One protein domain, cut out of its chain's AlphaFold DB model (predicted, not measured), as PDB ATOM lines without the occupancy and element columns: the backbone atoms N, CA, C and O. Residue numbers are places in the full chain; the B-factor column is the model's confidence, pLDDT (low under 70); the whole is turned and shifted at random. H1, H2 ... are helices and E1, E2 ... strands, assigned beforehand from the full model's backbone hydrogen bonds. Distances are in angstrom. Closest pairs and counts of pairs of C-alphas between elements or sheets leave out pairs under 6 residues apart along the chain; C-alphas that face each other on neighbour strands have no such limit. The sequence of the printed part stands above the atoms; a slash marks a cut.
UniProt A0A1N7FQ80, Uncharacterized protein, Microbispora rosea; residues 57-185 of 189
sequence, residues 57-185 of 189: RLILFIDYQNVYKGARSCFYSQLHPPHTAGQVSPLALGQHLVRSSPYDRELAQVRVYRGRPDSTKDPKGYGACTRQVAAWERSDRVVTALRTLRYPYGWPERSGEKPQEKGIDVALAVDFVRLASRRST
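This is residues 57 to 185 of the 189 residues of an uncharacterized protein of Microbispora rosea (UniProt A0A1N7FQ80). A narrow sheet of three parallel strands makes the middle layer of this domain, with H2 and H3 covering one face and H4 covering the other. H1 turns away from the sheet at the end of E1, and a long loop, residues 149 to 167, reaches out beyond the end of E3. The printed part has 129 residues with four named helices and three named strands, in the order E1 H1 H2 E2 H3 E3 H4; the sheet's order is E1 E2 E3 and the class is mixed, helices and strands. The whole is only just compact, close to loose, with a radius of gyration of the C-alphas of 16.5 A and spans of 53 by 37 by 24 A.

E1, residues 57 to 63, begins at C-alpha 57 (-12.286, 39.455, 11.654) and is 20.0 A long. H1 is residues 64 to 75, 16.2 A, and H2 residues 90 to 99, 14.4 A. E2, residues 105 to 116, is the longest strand, 31.6 A, ending at C-alpha 116 (1.714, 47.764, -12.286). H3 is residues 123 to 136, 20.1 A, and E3 residues 142 to 148, 19.3 A. H4, residues 168 to 183, 22.9 A, ends at C-alpha 183 (-16.900, 32.224, 4.648).

E1 and E2 are parallel at 18 degrees, with N 60 and O 109 within hydrogen-bond range at 2.9 A. E2 and E3 are parallel at 18 degrees, with N 145 and O 112 at 2.8 A. H1 only grazes the sheet, with residues 64 to 66. H2 lies over E1 and E2 at a height over the sheet of 8.4 A, slantwise to the strands; the C-alphas of Val 98 and Arg 105, the closest of H2 and E2, are 5.9 A apart. On the same face, H3 lies over E3 and only just over E2, with 3 C-alphas falling on E2, at a height of 10.3 A; it runs along the strands. H2 and H3 are close but not clearly touching, Pro 90 and Trp 136 having the closest C-alphas, 7.4 A apart. On the opposite face, H4 lies over E2 at a height of 9.4 A and runs along the strands, at 27 degrees to E2 on the local plane; the C-alphas of Tyr 113 and Ile 168, their closest, are 6.2 A apart. E1, H1 H2, E2 and E2, H3, E3 are strand-helix-strand units, parallel neighbour strands joined through helices, both with right-handed crossovers. In H1, H2, H3 and H4 every O i to N i+4 pair is within hydrogen-bond range.

The two C-alphas farthest apart, those of Asp 104 and Arg 158, are 54.1 A apart. The printed part has no cut. The links H1 to H2 and E3 to H4 are long, with 14 and 19 residues. Residues 180 to 185, of which 180 to 183 belong to H4, stand free. The mean pLDDT of the printed part is 87.8; residues 78, 81 to 85, 159 and 183 to 185 are under 70.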
ATOM      1  N   ARG A  57     -13.446  39.469  12.564       91.62
ATOM      2  CA  ARG A  57     -12.286  39.455  11.654       91.62
ATOM      3  C   ARG A  57     -12.428  40.509  10.556       91.62
ATOM      4  O   ARG A  57     -13.266  40.361   9.666       91.62
ATOM      5  N   LEU A  58     -11.562  41.522  10.551       93.06
ATOM      6  CA  LEU A  58     -11.492  42.553   9.514       93.06
ATOM      7  C   LEU A  58     -10.603  42.101   8.346       93.06
ATOM      8  O   LEU A  58      -9.429  41.775   8.532       93.06
ATOM      9  N   ILE A  59     -11.148  42.138   7.128       95.50
ATOM     10  CA  ILE A  59     -10.367  42.086   5.886       95.50
ATOM     11  C   ILE A  59     -10.560  43.416   5.164       95.50
ATOM     12  O   ILE A  59     -11.688  43.782   4.842       95.50
ATOM     13  N   LEU A  60      -9.465  44.130   4.921       95.81
ATOM     14  CA  LEU A  60      -9.469  45.427   4.250       95.81
ATOM     15  C   LEU A  60      -9.154  45.256   2.759       95.81
ATOM     16  O   LEU A  60      -8.176  44.601   2.417       95.81
ATOM     17  N   PHE A  61      -9.944  45.875   1.885       96.81
ATOM     18  CA  PHE A  61      -9.717  45.920   0.437       96.81
ATOM     19  C   PHE A  61      -9.396  47.360   0.043       96.81
ATOM     20  O   PHE A  61     -10.139  48.271   0.401       96.81
ATOM     21  N   ILE A  62      -8.289  47.571  -0.665       95.81
ATOM     22  CA  ILE A  62      -7.795  48.900  -1.029       95.81
ATOM     23  C   ILE A  62      -7.621  48.974  -2.538       95.81
ATOM     24  O   ILE A  62      -6.752  48.304  -3.090       95.81
ATOM     25  N   ASP A  63      -8.383  49.851  -3.181       94.12
ATOM     26  CA  ASP A  63      -7.977  50.439  -4.452       94.12
ATOM     27  C   ASP A  63      -6.888  51.481  -4.166       94.12
ATOM     28  O   ASP A  63      -7.150  52.575  -3.653       94.12
ATOM     29  N   TYR A  64      -5.634  51.113  -4.432       93.00
ATOM     30  CA  TYR A  64      -4.503  51.933  -4.013       93.00
ATOM     31  C   TYR A  64      -4.423  53.244  -4.785       93.00
ATOM     32  O   TYR A  64      -4.037  54.264  -4.215       93.00
ATOM     33  N   GLN A  65      -4.777  53.242  -6.072       88.62
ATOM     34  CA  GLN A  65      -4.682  54.446  -6.885       88.62
ATOM     35  C   GLN A  65      -5.701  55.487  -6.416       88.62
ATOM     36  O   GLN A  65      -5.362  56.670  -6.313       88.62
ATOM     37  N   ASN A  66      -6.918  55.051  -6.091       89.56
ATOM     38  CA  ASN A  66      -7.956  55.932  -5.572       89.56
ATOM     39  C   ASN A  66      -7.618  56.454  -4.170       89.56
ATOM     40  O   ASN A  66      -7.721  57.659  -3.936       89.56
ATOM     41  N   VAL A  67      -7.100  55.604  -3.276       91.25
ATOM     42  CA  VAL A  67      -6.622  56.045  -1.952       91.25
ATOM     43  C   VAL A  67      -5.475  57.050  -2.073       91.25
ATOM     44  O   VAL A  67      -5.508  58.096  -1.429       91.25
ATOM     45  N   TYR A  68      -4.485  56.781  -2.925       89.88
ATOM     46  CA  TYR A  68      -3.353  57.682  -3.149       89.88
ATOM     47  C   TYR A  68      -3.805  59.049  -3.692       89.88
ATOM     48  O   TYR A  68      -3.379  60.090  -3.187       89.88
ATOM     49  N   LYS A  69      -4.697  59.067  -4.695       88.19
ATOM     50  CA  LYS A  69      -5.255  60.312  -5.252       88.19
ATOM     51  C   LYS A  69      -6.029  61.100  -4.192       88.19
ATOM     52  O   LYS A  69      -5.831  62.307  -4.095       88.19
ATOM     53  N   GLY A  70      -6.843  60.419  -3.382       88.38
ATOM     54  CA  GLY A  70      -7.591  61.033  -2.283       88.38
ATOM     55  C   GLY A  70      -6.677  61.629  -1.212       88.38
ATOM     56  O   GLY A  70      -6.800  62.804  -0.871       88.38
ATOM     57  N   ALA A  71      -5.688  60.865  -0.741       87.75
ATOM     58  CA  ALA A  71      -4.706  61.350   0.228       87.75
ATOM     59  C   ALA A  71      -3.960  62.584  -0.302       87.75
ATOM     60  O   ALA A  71      -3.771  63.569   0.413       87.75
ATOM     61  N   ARG A  72      -3.592  62.569  -1.588       86.44
ATOM     62  CA  ARG A  72      -2.963  63.706  -2.262       86.44
ATOM     63  C   ARG A  72      -3.850  64.937  -2.307       86.44
ATOM     64  O   ARG A  72      -3.339  66.014  -2.040       86.44
ATOM     65  N   SER A  73      -5.129  64.798  -2.649       85.44
ATOM     66  CA  SER A  73      -6.037  65.946  -2.690       85.44
ATOM     67  C   SER A  73      -6.315  66.528  -1.306       85.44
ATOM     68  O   SER A  73      -6.511  67.732  -1.193       85.44
ATOM     69  N   CYS A  74      -6.323  65.698  -0.261       86.69
ATOM     70  CA  CYS A  74      -6.712  66.122   1.082       86.69
ATOM     71  C   CYS A  74      -5.572  66.755   1.888       86.69
ATOM     72  O   CYS A  74      -5.802  67.736   2.585       86.69
ATOM     73  N   PHE A  75      -4.356  66.206   1.825       83.94
ATOM     74  CA  PHE A  75      -3.313  66.520   2.820       83.94
ATOM     75  C   PHE A  75      -2.142  67.347   2.280       83.94
ATOM     76  O   PHE A  75      -1.141  67.545   2.961       83.94
ATOM     77  N   TYR A  76      -2.199  67.749   1.012       80.88
ATOM     78  CA  TYR A  76      -0.978  67.704   0.227       80.88
ATOM     79  C   TYR A  76      -1.056  68.632  -0.994       80.88
ATOM     80  O   TYR A  76      -1.571  68.268  -2.049       80.88
ATOM     81  N   SER A  77      -0.472  69.827  -0.886       72.62
ATOM     82  CA  SER A  77      -0.501  70.826  -1.965       72.62
ATOM     83  C   SER A  77       0.252  70.379  -3.230       72.62
ATOM     84  O   SER A  77       1.134  69.513  -3.178       72.62
ATOM     85  N   GLN A  78      -0.054  71.022  -4.366       68.31
ATOM     86  CA  GLN A  78       0.603  70.789  -5.664       68.31
ATOM     87  C   GLN A  78       2.129  70.998  -5.635       68.31
ATOM     88  O   GLN A  78       2.826  70.498  -6.512       68.31
ATOM     89  N   LEU A  79       2.651  71.697  -4.620       70.44
ATOM     90  CA  LEU A  79       4.080  71.965  -4.444       70.44
ATOM     91  C   LEU A  79       4.872  70.753  -3.922       70.44
ATOM     92  O   LEU A  79       6.093  70.727  -4.034       70.44
ATOM     93  N   HIS A  80       4.208  69.738  -3.357       73.12
ATOM     94  CA  HIS A  80       4.908  68.557  -2.848       73.12
ATOM     95  C   HIS A  80       5.189  67.549  -3.968       73.12
ATOM     96  O   HIS A  80       4.266  67.233  -4.729       73.12
ATOM     97  N   PRO A  81       6.390  66.935  -4.017       68.69
ATOM     98  CA  PRO A  81       6.716  65.954  -5.041       68.69
ATOM     99  C   PRO A  81       5.692  64.807  -5.076       68.69
ATOM    100  O   PRO A  81       5.378  64.218  -4.035       68.69
ATOM    101  N   PRO A  82       5.173  64.446  -6.264       62.72
ATOM    102  CA  PRO A  82       4.110  63.451  -6.378       62.72
ATOM    103  C   PRO A  82       4.578  62.044  -5.981       62.72
ATOM    104  O   PRO A  82       3.781  61.201  -5.611       62.72
ATOM    105  N   HIS A  83       5.874  61.749  -6.029       65.62
ATOM    106  CA  HIS A  83       6.367  60.397  -5.762       65.62
ATOM    107  C   HIS A  83       6.628  60.104  -4.273       65.62
ATOM    108  O   HIS A  83       6.765  58.934  -3.926       65.62
ATOM    109  N   THR A  84       6.657  61.115  -3.396       65.62
ATOM    110  CA  THR A  84       6.941  60.949  -1.955       65.62
ATOM    111  C   THR A  84       5.740  61.256  -1.069       65.62
ATOM    112  O   THR A  84       5.472  60.527  -0.119       65.62
ATOM    113  N   ALA A  85       4.980  62.298  -1.392       69.56
ATOM    114  CA  ALA A  85       3.833  62.720  -0.602       69.56
ATOM    115  C   ALA A  85       2.543  62.083  -1.140       69.56
ATOM    116  O   ALA A  85       2.307  62.103  -2.346       69.56
ATOM    117  N   GLY A  86       1.722  61.510  -0.255       77.25
ATOM    118  CA  GLY A  86       0.473  60.809  -0.595       77.25
ATOM    119  C   GLY A  86       0.535  59.288  -0.489       77.25
ATOM    120  O   GLY A  86      -0.495  58.625  -0.587       77.25
ATOM    121  N   GLN A  87       1.730  58.725  -0.296       86.81
ATOM    122  CA  GLN A  87       1.900  57.288  -0.112       86.81
ATOM    123  C   GLN A  87       1.285  56.859   1.221       86.81
ATOM    124  O   GLN A  87       1.580  57.428   2.269       86.81
ATOM    125  N   VAL A  88       0.452  55.823   1.180       89.81
ATOM    126  CA  VAL A  88      -0.171  55.233   2.370       89.81
ATOM    127  C   VAL A  88       0.420  53.849   2.605       89.81
ATOM    128  O   VAL A  88       0.617  53.093   1.651       89.81
ATOM    129  N   SER A  89       0.690  53.512   3.870       94.00
ATOM    130  CA  SER A  89       0.986  52.139   4.295       94.00
ATOM    131  C   SER A  89      -0.330  51.365   4.471       94.00
ATOM    132  O   SER A  89      -1.095  51.684   5.386       94.00
ATOM    133  N   PRO A  90      -0.615  50.342   3.638       96.56
ATOM    134  CA  PRO A  90      -1.860  49.575   3.716       96.56
ATOM    135  C   PRO A  90      -2.046  48.877   5.066       96.56
ATOM    136  O   PRO A  90      -3.141  48.867   5.626       96.56
ATOM    137  N   LEU A  91      -0.956  48.323   5.607       97.19
ATOM    138  CA  LEU A  91      -0.969  47.638   6.895       97.19
ATOM    139  C   LEU A  91      -1.246  48.611   8.042       97.19
ATOM    140  O   LEU A  91      -2.105  48.332   8.876       97.19
ATOM    141  N   ALA A  92      -0.567  49.763   8.064       96.38
ATOM    142  CA  ALA A  92      -0.771  50.761   9.112       96.38
ATOM    143  C   ALA A  92      -2.201  51.318   9.089       96.38
ATOM    144  O   ALA A  92      -2.798  51.492  10.149       96.38
ATOM    145  N   LEU A  93      -2.775  51.523   7.894       95.50
ATOM    146  CA  LEU A  93      -4.179  51.904   7.733       95.50
ATOM    147  C   LEU A  93      -5.118  50.835   8.311       95.50
ATOM    148  O   LEU A  93      -5.985  51.155   9.119       95.50
ATOM    149  N   GLY A  94      -4.923  49.561   7.958       96.38
ATOM    150  CA  GLY A  94      -5.734  48.465   8.499       96.38
ATOM    151  C   GLY A  94      -5.636  48.344  10.022       96.38
ATOM    152  O   GLY A  94      -6.642  48.134  10.693       96.38
ATOM    153  N   GLN A  95      -4.438  48.516  10.583       97.06
ATOM    154  CA  GLN A  95      -4.232  48.498  12.031       97.06
ATOM    155  C   GLN A  95      -4.879  49.705  12.714       97.06
ATOM    156  O   GLN A  95      -5.433  49.565  13.801       97.06
ATOM    157  N   HIS A  96      -4.822  50.882  12.086       96.12
ATOM    158  CA  HIS A  96      -5.494  52.074  12.589       96.12
ATOM    159  C   HIS A  96      -7.011  51.867  12.647       96.12
ATOM    160  O   HIS A  96      -7.583  52.097  13.704       96.12
ATOM    161  N   LEU A  97      -7.628  51.329  11.587       94.88
ATOM    162  CA  LEU A  97      -9.068  51.026  11.556       94.88
ATOM    163  C   LEU A  97      -9.505  50.034  12.640       94.88
ATOM    164  O   LEU A  97     -10.628  50.110  13.127       94.88
ATOM    165  N   VAL A  98      -8.642  49.086  13.016       94.62
ATOM    166  CA  VAL A  98      -8.915  48.197  14.153       94.62
ATOM    167  C   VAL A  98      -8.830  48.960  15.471       94.62
ATOM    168  O   VAL A  98      -9.746  48.856  16.279       94.62
ATOM    169  N   ARG A  99      -7.768  49.748  15.681       94.50
ATOM    170  CA  ARG A  99      -7.569  50.515  16.923       94.50
ATOM    171  C   ARG A  99      -8.629  51.592  17.146       94.50
ATOM    172  O   ARG A  99      -8.944  51.875  18.293       94.50
ATOM    173  N   SER A 100      -9.137  52.207  16.079       93.00
ATOM    174  CA  SER A 100     -10.162  53.251  16.160       93.00
ATOM    175  C   SER A 100     -11.576  52.692  16.305       93.00
ATOM    176  O   SER A 100     -12.497  53.447  16.603       93.00
ATOM    177  N   SER A 101     -11.771  51.386  16.093       89.44
ATOM    178  CA  SER A 101     -13.103  50.791  16.105       89.44
ATOM    179  C   SER A 101     -13.661  50.681  17.530       89.44
ATOM    180  O   SER A 101     -12.965  50.186  18.414       89.44
ATOM    181  N   PRO A 102     -14.948  51.005  17.762       89.31
ATOM    182  CA  PRO A 102     -15.610  50.735  19.044       89.31
ATOM    183  C   PRO A 102     -15.920  49.241  19.257       89.31
ATOM    184  O   PRO A 102     -16.478  48.852  20.283       89.31
ATOM    185  N   TYR A 103     -15.606  48.391  18.278       87.56
ATOM    186  CA  TYR A 103     -15.870  46.957  18.298       87.56
ATOM    187  C   TYR A 103     -14.575  46.164  18.471       87.56
ATOM    188  O   TYR A 103     -13.524  46.548  17.966       87.56
ATOM    189  N   ASP A 104     -14.681  44.998  19.107       88.44
ATOM    190  CA  ASP A 104     -13.577  44.045  19.222       88.44
ATOM    191  C   ASP A 104     -13.304  43.389  17.864       88.44
ATOM    192  O   ASP A 104     -14.099  42.569  17.392       88.44
ATOM    193  N   ARG A 105     -12.219  43.809  17.203       91.12
ATOM    194  CA  ARG A 105     -11.853  43.365  15.858       91.12
ATOM    195  C   ARG A 105     -10.388  42.973  15.783       91.12
ATOM    196  O   ARG A 105      -9.535  43.594  16.406       91.12
ATOM    197  N   GLU A 106     -10.082  42.010  14.926       94.44
ATOM    198  CA  GLU A 106      -8.711  41.684  14.541       94.44
ATOM    199  C   GLU A 106      -8.488  41.973  13.057       94.44
ATOM    200  O   GLU A 106      -9.327  41.657  12.210       94.44
ATOM    201  N   LEU A 107      -7.338  42.556  12.708       96.00
ATOM    202  CA  LEU A 107      -6.952  42.701  11.305       96.00
ATOM    203  C   LEU A 107      -6.458  41.351  10.789       96.00
ATOM    204  O   LEU A 107      -5.300  40.989  11.011       96.00
ATOM    205  N   ALA A 108      -7.327  40.637  10.080       95.25
ATOM    206  CA  ALA A 108      -7.017  39.340   9.503       95.25
ATOM    207  C   ALA A 108      -6.199  39.464   8.210       95.25
ATOM    208  O   ALA A 108      -5.295  38.666   7.990       95.25
ATOM    209  N   GLN A 109      -6.520  40.434   7.346       96.62
ATOM    210  CA  GLN A 109      -5.845  40.593   6.054       96.62
ATOM    211  C   GLN A 109      -6.048  41.999   5.463       96.62
ATOM    212  O   GLN A 109      -7.079  42.635   5.682       96.62
ATOM    213  N   VAL A 110      -5.087  42.461   4.663       97.94
ATOM    214  CA  VAL A 110      -5.172  43.653   3.812       97.94
ATOM    215  C   VAL A 110      -4.902  43.241   2.367       97.94
ATOM    216  O   VAL A 110      -3.876  42.639   2.068       97.94
ATOM    217  N   ARG A 111      -5.820  43.566   1.460       97.75
ATOM    218  CA  ARG A 111      -5.731  43.271   0.030       97.75
ATOM    219  C   ARG A 111      -5.588  44.558  -0.754       97.75
ATOM    220  O   ARG A 111      -6.475  45.408  -0.710       97.75
ATOM    221  N   VAL A 112      -4.473  44.701  -1.458       97.19
ATOM    222  CA  VAL A 112      -4.123  45.922  -2.186       97.19
ATOM    223  C   VAL A 112      -4.233  45.668  -3.678       97.19
ATOM    224  O   VAL A 112      -3.497  44.852  -4.225       97.19
ATOM    225  N   TYR A 113      -5.116  46.399  -4.344       96.19
ATOM    226  CA  TYR A 113      -5.322  46.333  -5.782       96.19
ATOM    227  C   TYR A 113      -4.701  47.564  -6.421       96.19
ATOM    228  O   TYR A 113      -4.947  48.689  -5.985       96.19
ATOM    229  N   ARG A 114      -3.851  47.346  -7.424       93.88
ATOM    230  CA  ARG A 114      -3.174  48.440  -8.124       93.88
ATOM    231  C   ARG A 114      -2.709  48.056  -9.518       93.88
ATOM    232  O   ARG A 114      -2.363  46.907  -9.802       93.88
ATOM    233  N   GLY A 115      -2.577  49.071 -10.351       93.62
ATOM    234  CA  GLY A 115      -1.829  49.022 -11.586       93.62
ATOM    235  C   GLY A 115      -0.336  48.793 -11.340       93.62
ATOM    236  O   GLY A 115       0.275  49.366 -10.429       93.62
ATOM    237  N   ARG A 116       0.271  47.967 -12.189       94.44
ATOM    238  CA  ARG A 116       1.714  47.764 -12.286       94.44
ATOM    239  C   ARG A 116       2.185  48.284 -13.642       94.44
ATOM    240  O   ARG A 116       1.661  47.831 -14.659       94.44
ATOM    241  N   PRO A 117       3.149  49.213 -13.685       93.31
ATOM    242  CA  PRO A 117       3.783  49.593 -14.942       93.31
ATOM    243  C   PRO A 117       4.351  48.370 -15.673       93.31
ATOM    244  O   PRO A 117       4.591  47.337 -15.060       93.31
ATOM    245  N   ASP A 118       4.537  48.450 -16.981       92.69
ATOM    246  CA  ASP A 118       5.201  47.401 -17.755       92.69
ATOM    247  C   ASP A 118       6.712  47.663 -17.751       92.69
ATOM    248  O   ASP A 118       7.127  48.787 -18.025       92.69
ATOM    249  N   SER A 119       7.539  46.661 -17.445       93.00
ATOM    250  CA  SER A 119       8.995  46.830 -17.363       93.00
ATOM    251  C   SER A 119       9.647  47.177 -18.701       93.00
ATOM    252  O   SER A 119      10.700  47.803 -18.699       93.00
ATOM    253  N   THR A 120       9.040  46.799 -19.828       91.56
ATOM    254  CA  THR A 120       9.555  47.100 -21.175       91.56
ATOM    255  C   THR A 120       9.252  48.530 -21.606       91.56
ATOM    256  O   THR A 120       9.970  49.092 -22.426       91.56
ATOM    257  N   LYS A 121       8.196  49.131 -21.043       89.38
ATOM    258  CA  LYS A 121       7.732  50.477 -21.399       89.38
ATOM    259  C   LYS A 121       8.171  51.503 -20.365       89.38
ATOM    260  O   LYS A 121       8.731  52.531 -20.713       89.38
ATOM    261  N   ASP A 122       7.964  51.210 -19.085       89.88
ATOM    262  CA  ASP A 122       8.329  52.067 -17.956       89.88
ATOM    263  C   ASP A 122       9.144  51.284 -16.904       89.88
ATOM    264  O   ASP A 122       8.622  50.910 -15.843       89.88
ATOM    265  N   PRO A 123      10.446  51.040 -17.161       92.56
ATOM    266  CA  PRO A 123      11.313  50.313 -16.234       92.56
ATOM    267  C   PRO A 123      11.427  50.992 -14.861       92.56
ATOM    268  O   PRO A 123      11.502  50.326 -13.824       92.56
ATOM    269  N   LYS A 124      11.422  52.332 -14.830       91.25
ATOM    270  CA  LYS A 124      11.567  53.116 -13.597       91.25
ATOM    271  C   LYS A 124      10.327  52.988 -12.717       91.25
ATOM    272  O   LYS A 124      10.456  52.705 -11.522       91.25
ATOM    273  N   GLY A 125       9.141  53.171 -13.297       91.12
ATOM    274  CA  GLY A 125       7.865  52.980 -12.616       91.12
ATOM    275  C   GLY A 125       7.671  51.535 -12.174       91.12
ATOM    276  O   GLY A 125       7.235  51.297 -11.045       91.12
ATOM    277  N   TYR A 126       8.071  50.568 -13.009       94.06
ATOM    278  CA  TYR A 126       8.066  49.152 -12.648       94.06
ATOM    279  C   TYR A 126       8.923  48.900 -11.406       94.06
ATOM    280  O   TYR A 126       8.427  48.374 -10.415       94.06
ATOM    281  N   GLY A 127      10.181  49.357 -11.406       93.94
ATOM    282  CA  GLY A 127      11.081  49.186 -10.265       93.94
ATOM    283  C   GLY A 127      10.565  49.847  -8.983       93.94
ATOM    284  O   GLY A 127      10.665  49.262  -7.905       93.94
ATOM    285  N   ALA A 128       9.979  51.044  -9.078       91.75
ATOM    286  CA  ALA A 128       9.366  51.714  -7.929       91.75
ATOM    287  C   ALA A 128       8.156  50.938  -7.381       91.75
ATOM    288  O   ALA A 128       8.064  50.726  -6.172       91.75
ATOM    289  N   CYS A 129       7.271  50.468  -8.266       93.38
ATOM    290  CA  CYS A 129       6.130  49.627  -7.915       93.38
ATOM    291  C   CYS A 129       6.585  48.343  -7.211       93.38
ATOM    292  O   CYS A 129       6.110  48.049  -6.118       93.38
ATOM    293  N   THR A 130       7.562  47.633  -7.779       95.56
ATOM    294  CA  THR A 130       8.098  46.392  -7.212       95.56
ATOM    295  C   THR A 130       8.699  46.605  -5.827       95.56
ATOM    296  O   THR A 130       8.380  45.849  -4.917       95.56
ATOM    297  N   ARG A 131       9.514  47.651  -5.616       95.56
ATOM    298  CA  ARG A 131      10.069  47.953  -4.282       95.56
ATOM    299  C   ARG A 131       8.978  48.246  -3.257       95.56
ATOM    300  O   ARG A 131       9.080  47.818  -2.111       95.56
ATOM    301  N   GLN A 132       7.944  48.975  -3.666       94.56
ATOM    302  CA  GLN A 132       6.832  49.322  -2.793       94.56
ATOM    303  C   GLN A 132       5.992  48.094  -2.421       94.56
ATOM    304  O   GLN A 132       5.692  47.898  -1.248       94.56
ATOM    305  N   VAL A 133       5.664  47.245  -3.399       95.62
ATOM    306  CA  VAL A 133       4.962  45.973  -3.174       95.62
ATOM    307  C   VAL A 133       5.776  45.067  -2.257       95.62
ATOM    308  O   VAL A 133       5.261  44.639  -1.229       95.62
ATOM    309  N   ALA A 134       7.065  44.878  -2.552       96.19
ATOM    310  CA  ALA A 134       7.960  44.080  -1.721       96.19
ATOM    311  C   ALA A 134       8.030  44.605  -0.282       96.19
ATOM    312  O   ALA A 134       8.142  43.823   0.655       96.19
ATOM    313  N   ALA A 135       7.948  45.925  -0.085       96.00
ATOM    314  CA  ALA A 135       7.929  46.503   1.249       96.00
ATOM    315  C   ALA A 135       6.647  46.189   2.026       96.00
ATOM    316  O   ALA A 135       6.718  45.976   3.235       96.00
ATOM    317  N   TRP A 136       5.497  46.151   1.352       96.56
ATOM    318  CA  TRP A 136       4.220  45.804   1.970       96.56
ATOM    319  C   TRP A 136       4.101  44.310   2.267       96.56
ATOM    320  O   TRP A 136       3.666  43.939   3.354       96.56
ATOM    321  N   GLU A 137       4.537  43.466   1.335       96.00
ATOM    322  CA  GLU A 137       4.468  42.001   1.434       96.00
ATOM    323  C   GLU A 137       5.482  41.405   2.419       96.00
ATOM    324  O   GLU A 137       5.498  40.199   2.640       96.00
ATOM    325  N   ARG A 138       6.283  42.241   3.101       96.44
ATOM    326  CA  ARG A 138       7.035  41.809   4.292       96.44
ATOM    327  C   ARG A 138       6.121  41.298   5.408       96.44
ATOM    328  O   ARG A 138       6.583  40.550   6.261       96.44
ATOM    329  N   SER A 139       4.856  41.722   5.426       96.25
ATOM    330  CA  SER A 139       3.835  41.148   6.298       96.25
ATOM    331  C   SER A 139       2.988  40.144   5.526       96.25
ATOM    332  O   SER A 139       2.389  40.479   4.508       96.25
ATOM    333  N   ASP A 140       2.851  38.949   6.094       96.00
ATOM    334  CA  ASP A 140       1.953  37.875   5.654       96.00
ATOM    335  C   ASP A 140       0.467  38.282   5.582       96.00
ATOM    336  O   ASP A 140      -0.328  37.677   4.862       96.00
ATOM    337  N   ARG A 141       0.079  39.342   6.299       96.31
ATOM    338  CA  ARG A 141      -1.277  39.904   6.272       96.31
ATOM    339  C   ARG A 141      -1.556  40.727   5.024       96.31
ATOM    340  O   ARG A 141      -2.728  41.004   4.767       96.31
ATOM    341  N   VAL A 142      -0.542  41.156   4.273       97.88
ATOM    342  CA  VAL A 142      -0.733  41.978   3.075       97.88
ATOM    343  C   VAL A 142      -0.622  41.116   1.827       97.88
ATOM    344  O   VAL A 142       0.387  40.466   1.593       97.88
ATOM    345  N   VAL A 143      -1.660  41.150   0.998       96.31
ATOM    346  CA  VAL A 143      -1.684  40.488  -0.310       96.31
ATOM    347  C   VAL A 143      -1.896  41.540  -1.382       96.31
ATOM    348  O   VAL A 143      -2.848  42.319  -1.305       96.31
ATOM    349  N   THR A 144      -1.030  41.568  -2.394       96.44
ATOM    350  CA  THR A 144      -1.187  42.489  -3.520       96.44
ATOM    351  C   THR A 144      -1.762  41.795  -4.752       96.44
ATOM    352  O   THR A 144      -1.411  40.671  -5.102       96.44
ATOM    353  N   ALA A 145      -2.686  42.474  -5.425       94.81
ATOM    354  CA  ALA A 145      -3.278  42.070  -6.689       94.81
ATOM    355  C   ALA A 145      -2.896  43.110  -7.747       94.81
ATOM    356  O   ALA A 145      -3.448  44.214  -7.804       94.81
ATOM    357  N   LEU A 146      -1.909  42.761  -8.571       93.94
ATOM    358  CA  LEU A 146      -1.327  43.658  -9.563       93.94
ATOM    359  C   LEU A 146      -1.931  43.405 -10.945       93.94
ATOM    360  O   LEU A 146      -2.003  42.263 -11.398       93.94
ATOM    361  N   ARG A 147      -2.303  44.474 -11.653       92.31
ATOM    362  CA  ARG A 147      -2.674  44.409 -13.077       92.31
ATOM    363  C   ARG A 147      -1.764  45.294 -13.908       92.31
ATOM    364  O   ARG A 147      -1.565  46.451 -13.565       92.31
ATOM    365  N   THR A 148      -1.212  44.766 -14.997       92.31
ATOM    366  CA  THR A 148      -0.351  45.565 -15.877       92.31
ATOM    367  C   THR A 148      -1.138  46.742 -16.464       92.31
ATOM    368  O   THR A 148      -2.273  46.571 -16.913       92.31
ATOM    369  N   LEU A 149      -0.549  47.938 -16.441       92.81
ATOM    370  CA  LEU A 149      -1.154  49.140 -17.013       92.81
ATOM    371  C   LEU A 149      -1.352  48.983 -18.525       92.81
ATOM    372  O   LEU A 149      -0.527  48.393 -19.224       92.81
ATOM    373  N   ARG A 150      -2.433  49.564 -19.054       90.38
ATOM    374  CA  ARG A 150      -2.639  49.679 -20.499       90.38
ATOM    375  C   ARG A 150      -1.971  50.949 -20.998       90.38
ATOM    376  O   ARG A 150      -2.332  52.051 -20.593       90.38
ATOM    377  N   TYR A 151      -1.038  50.778 -21.922       88.88
ATOM    378  CA  TYR A 151      -0.317  51.877 -22.549       88.88
ATOM    379  C   TYR A 151      -0.999  52.276 -23.865       88.88
ATOM    380  O   TYR A 151      -1.320  51.381 -24.655       88.88
ATOM    381  N   PRO A 152      -1.225  53.579 -24.107       87.81
ATOM    382  CA  PRO A 152      -1.640  54.086 -25.410       87.81
ATOM    383  C   PRO A 152      -0.635  53.725 -26.514       87.81
ATOM    384  O   PRO A 152       0.542  53.462 -26.250       87.81
ATOM    385  N   TYR A 153      -1.099  53.718 -27.763       85.69
ATOM    386  CA  TYR A 153      -0.229  53.454 -28.908       85.69
ATOM    387  C   TYR A 153       0.834  54.550 -29.048       85.69
ATOM    388  O   TYR A 153       0.520  55.736 -28.998       85.69
ATOM    389  N   GLY A 154       2.094  54.147 -29.225       80.56
ATOM    390  CA  GLY A 154       3.221  55.070 -29.353       80.56
ATOM    391  C   GLY A 154       3.627  55.774 -28.053       80.56
ATOM    392  O   GLY A 154       4.358  56.754 -28.114       80.56
ATOM    393  N   TRP A 155       3.174  55.312 -26.883       83.00
ATOM    394  CA  TRP A 155       3.667  55.813 -25.598       83.00
ATOM    395  C   TRP A 155       5.161  55.469 -25.398       83.00
ATOM    396  O   TRP A 155       5.541  54.335 -25.700       83.00
ATOM    397  N   PRO A 156       5.994  56.373 -24.838       77.19
ATOM    398  CA  PRO A 156       5.650  57.715 -24.347       77.19
ATOM    399  C   PRO A 156       5.705  58.815 -25.419       77.19
ATOM    400  O   PRO A 156       5.229  59.920 -25.179       77.19
ATOM    401  N   GLU A 157       6.275  58.524 -26.585       79.31
ATOM    402  CA  GLU A 157       6.751  59.516 -27.560       79.31
ATOM    403  C   GLU A 157       5.643  60.185 -28.385       79.31
ATOM    404  O   GLU A 157       5.770  61.349 -28.751       79.31
ATOM    405  N   ARG A 158       4.558  59.468 -28.692       72.75
ATOM    406  CA  ARG A 158       3.505  59.926 -29.617       72.75
ATOM    407  C   ARG A 158       2.163  60.193 -28.959       72.75
ATOM    408  O   ARG A 158       1.339  60.881 -29.550       72.75
ATOM    409  N   SER A 159       1.895  59.610 -27.792       65.31
ATOM    410  CA  SER A 159       0.511  59.502 -27.334       65.31
ATOM    411  C   SER A 159      -0.003  60.702 -26.547       65.31
ATOM    412  O   SER A 159      -1.207  60.906 -26.568       65.31
ATOM    413  N   GLY A 160       0.831  61.470 -25.831       70.81
ATOM    414  CA  GLY A 160       0.403  62.549 -24.907       70.81
ATOM    415  C   GLY A 160      -0.459  62.081 -23.711       70.81
ATOM    416  O   GLY A 160      -0.378  62.621 -22.609       70.81
ATOM    417  N   GLU A 161      -1.244  61.026 -23.905       77.81
ATOM    418  CA  GLU A 161      -2.047  60.295 -22.945       77.81
ATOM    419  C   GLU A 161      -1.182  59.486 -21.976       77.81
ATOM    420  O   GLU A 161      -0.153  58.907 -22.338       77.81
ATOM    421  N   LYS A 162      -1.642  59.403 -20.725       81.88
ATOM    422  CA  LYS A 162      -0.976  58.649 -19.658       81.88
ATOM    423  C   LYS A 162      -1.393  57.170 -19.681       81.88
ATOM    424  O   LYS A 162      -2.534  56.874 -20.040       81.88
ATOM    425  N   PRO A 163      -0.522  56.241 -19.239       85.75
ATOM    426  CA  PRO A 163      -0.894  54.841 -19.054       85.75
ATOM    427  C   PRO A 163      -2.088  54.714 -18.104       85.75
ATOM    428  O   PRO A 163      -2.174  55.423 -17.099       85.75
ATOM    429  N   GLN A 164      -3.009  53.808 -18.426       85.69
ATOM    430  CA  GLN A 164      -4.271  53.649 -17.711       85.69
ATOM    431  C   GLN A 164      -4.289  52.367 -16.889       85.69
ATOM    432  O   GLN A 164      -3.973  51.279 -17.379       85.69
ATOM    433  N   GLU A 165      -4.734  52.495 -15.645       84.88
ATOM    434  CA  GLU A 165      -5.138  51.354 -14.840       84.88
ATOM    435  C   GLU A 165      -6.485  50.847 -15.360       84.88
ATOM    436  O   GLU A 165      -7.415  51.629 -15.557       84.88
ATOM    437  N   LYS A 166      -6.582  49.547 -15.656       81.69
ATOM    438  CA  LYS A 166      -7.815  48.953 -16.176       81.69
ATOM    439  C   LYS A 166      -8.249  47.753 -15.356       81.69
ATOM    440  O   LYS A 166      -7.486  46.814 -15.133       81.69
ATOM    441  N   GLY A 167      -9.521  47.777 -14.968       80.25
ATOM    442  CA  GLY A 167     -10.199  46.656 -14.329       80.25
ATOM    443  C   GLY A 167      -9.738  46.365 -12.904       80.25
ATOM    444  O   GLY A 167      -9.882  45.224 -12.472       80.25
ATOM    445  N   ILE A 168      -9.168  47.330 -12.181       88.69
ATOM    446  CA  ILE A 168      -8.862  47.146 -10.756       88.69
ATOM    447  C   ILE A 168     -10.146  47.053  -9.928       88.69
ATOM    448  O   ILE A 168     -10.273  46.096  -9.166       88.69
ATOM    449  N   ASP A 169     -11.148  47.894 -10.200       84.19
ATOM    450  CA  ASP A 169     -12.477  47.803  -9.572       84.19
ATOM    451  C   ASP A 169     -13.104  46.411  -9.736       84.19
ATOM    452  O   ASP A 169     -13.607  45.811  -8.788       84.19
ATOM    453  N   VAL A 170     -13.013  45.848 -10.947       84.12
ATOM    454  CA  VAL A 170     -13.547  44.513 -11.260       84.12
ATOM    455  C   VAL A 170     -12.779  43.422 -10.515       84.12
ATOM    456  O   VAL A 170     -13.388  42.496  -9.983       84.12
ATOM    457  N   ALA A 171     -11.446  43.508 -10.470       85.00
ATOM    458  CA  ALA A 171     -10.626  42.540  -9.743       85.00
ATOM    459  C   ALA A 171     -10.954  42.546  -8.243       85.00
ATOM    460  O   ALA A 171     -11.110  41.477  -7.651       85.00
ATOM    461  N   LEU A 172     -11.111  43.739  -7.668       89.62
ATOM    462  CA  LEU A 172     -11.509  43.935  -6.279       89.62
ATOM    463  C   LEU A 172     -12.896  43.342  -6.019       89.62
ATOM    464  O   LEU A 172     -13.042  42.533  -5.103       89.62
ATOM    465  N   ALA A 173     -13.893  43.678  -6.840       87.44
ATOM    466  CA  ALA A 173     -15.262  43.192  -6.676       87.44
ATOM    467  C   ALA A 173     -15.348  41.657  -6.724       87.44
ATOM    468  O   ALA A 173     -15.982  41.037  -5.870       87.44
ATOM    469  N   VAL A 174     -14.667  41.026  -7.686       87.88
ATOM    470  CA  VAL A 174     -14.649  39.561  -7.821       87.88
ATOM    471  C   VAL A 174     -14.009  38.897  -6.604       87.88
ATOM    472  O   VAL A 174     -14.540  37.908  -6.097       87.88
ATOM    473  N   ASP A 175     -12.877  39.411  -6.126       89.12
ATOM    474  CA  ASP A 175     -12.189  38.815  -4.981       89.12
ATOM    475  C   ASP A 175     -12.958  39.032  -3.668       89.12
ATOM    476  O   ASP A 175     -13.050  38.118  -2.845       89.12
ATOM    477  N   PHE A 176     -13.606  40.190  -3.512       88.38
ATOM    478  CA  PHE A 176     -14.513  40.468  -2.399       88.38
ATOM    479  C   PHE A 176     -15.652  39.441  -2.329       88.38
ATOM    480  O   PHE A 176     -15.855  38.818  -1.283       88.38
ATOM    481  N   VAL A 177     -16.340  39.192  -3.449       87.56
ATOM    482  CA  VAL A 177     -17.415  38.188  -3.524       87.56
ATOM    483  C   VAL A 177     -16.877  36.788  -3.226       87.56
ATOM    484  O   VAL A 177     -17.453  36.073  -2.408       87.56
ATOM    485  N   ARG A 178     -15.734  36.402  -3.808       88.12
ATOM    486  CA  ARG A 178     -15.109  35.090  -3.554       88.12
ATOM    487  C   ARG A 178     -14.810  34.864  -2.073       88.12
ATOM    488  O   ARG A 178     -15.041  33.765  -1.567       88.12
ATOM    489  N   LEU A 179     -14.302  35.876  -1.372       86.69
ATOM    490  CA  LEU A 179     -13.996  35.780   0.058       86.69
ATOM    491  C   LEU A 179     -15.252  35.745   0.923       86.69
ATOM    492  O   LEU A 179     -15.285  35.003   1.907       86.69
ATOM    493  N   ALA A 180     -16.291  36.488   0.543       84.12
ATOM    494  CA  ALA A 180     -17.585  36.418   1.207       84.12
ATOM    495  C   ALA A 180     -18.202  35.011   1.079       84.12
ATOM    496  O   ALA A 180     -18.624  34.438   2.084       84.12
ATOM    497  N   SER A 181     -18.167  34.415  -0.119       81.19
ATOM    498  CA  SER A 181     -18.734  33.084  -0.385       81.19
ATOM    499  C   SER A 181     -17.981  31.942   0.306       81.19
ATOM    500  O   SER A 181     -18.605  30.994   0.779       81.19
ATOM    501  N   ARG A 182     -16.648  32.019   0.423       77.06
ATOM    502  CA  ARG A 182     -15.854  31.003   1.147       77.06
ATOM    503  C   ARG A 182     -16.130  30.987   2.651       77.06
ATOM    504  O   ARG A 182     -15.959  29.957   3.290       77.06
ATOM    505  N   ARG A 183     -16.545  32.121   3.225       59.06
ATOM    506  CA  ARG A 183     -16.900  32.224   4.648       59.06
ATOM    507  C   ARG A 183     -18.319  31.758   4.962       59.06
ATOM    508  O   ARG A 183     -18.576  31.401   6.105       59.06
ATOM    509  N   SER A 184     -19.232  31.748   3.990       50.97
ATOM    510  CA  SER A 184     -20.609  31.273   4.203       50.97
ATOM    511  C   SER A 184     -20.740  29.752   4.319       50.97
ATOM    512  O   SER A 184     -21.780  29.286   4.760       50.97
ATOM    513  N   THR A 185     -19.712  28.983   3.957       44.25
ATOM    514  CA  THR A 185     -19.757  27.509   3.933       44.25
ATOM    515  C   THR A 185     -19.181  26.834   5.183       44.25
ATOM    516  O   THR A 185     -19.150  25.613   5.243       44.25
TER     517      THR A 185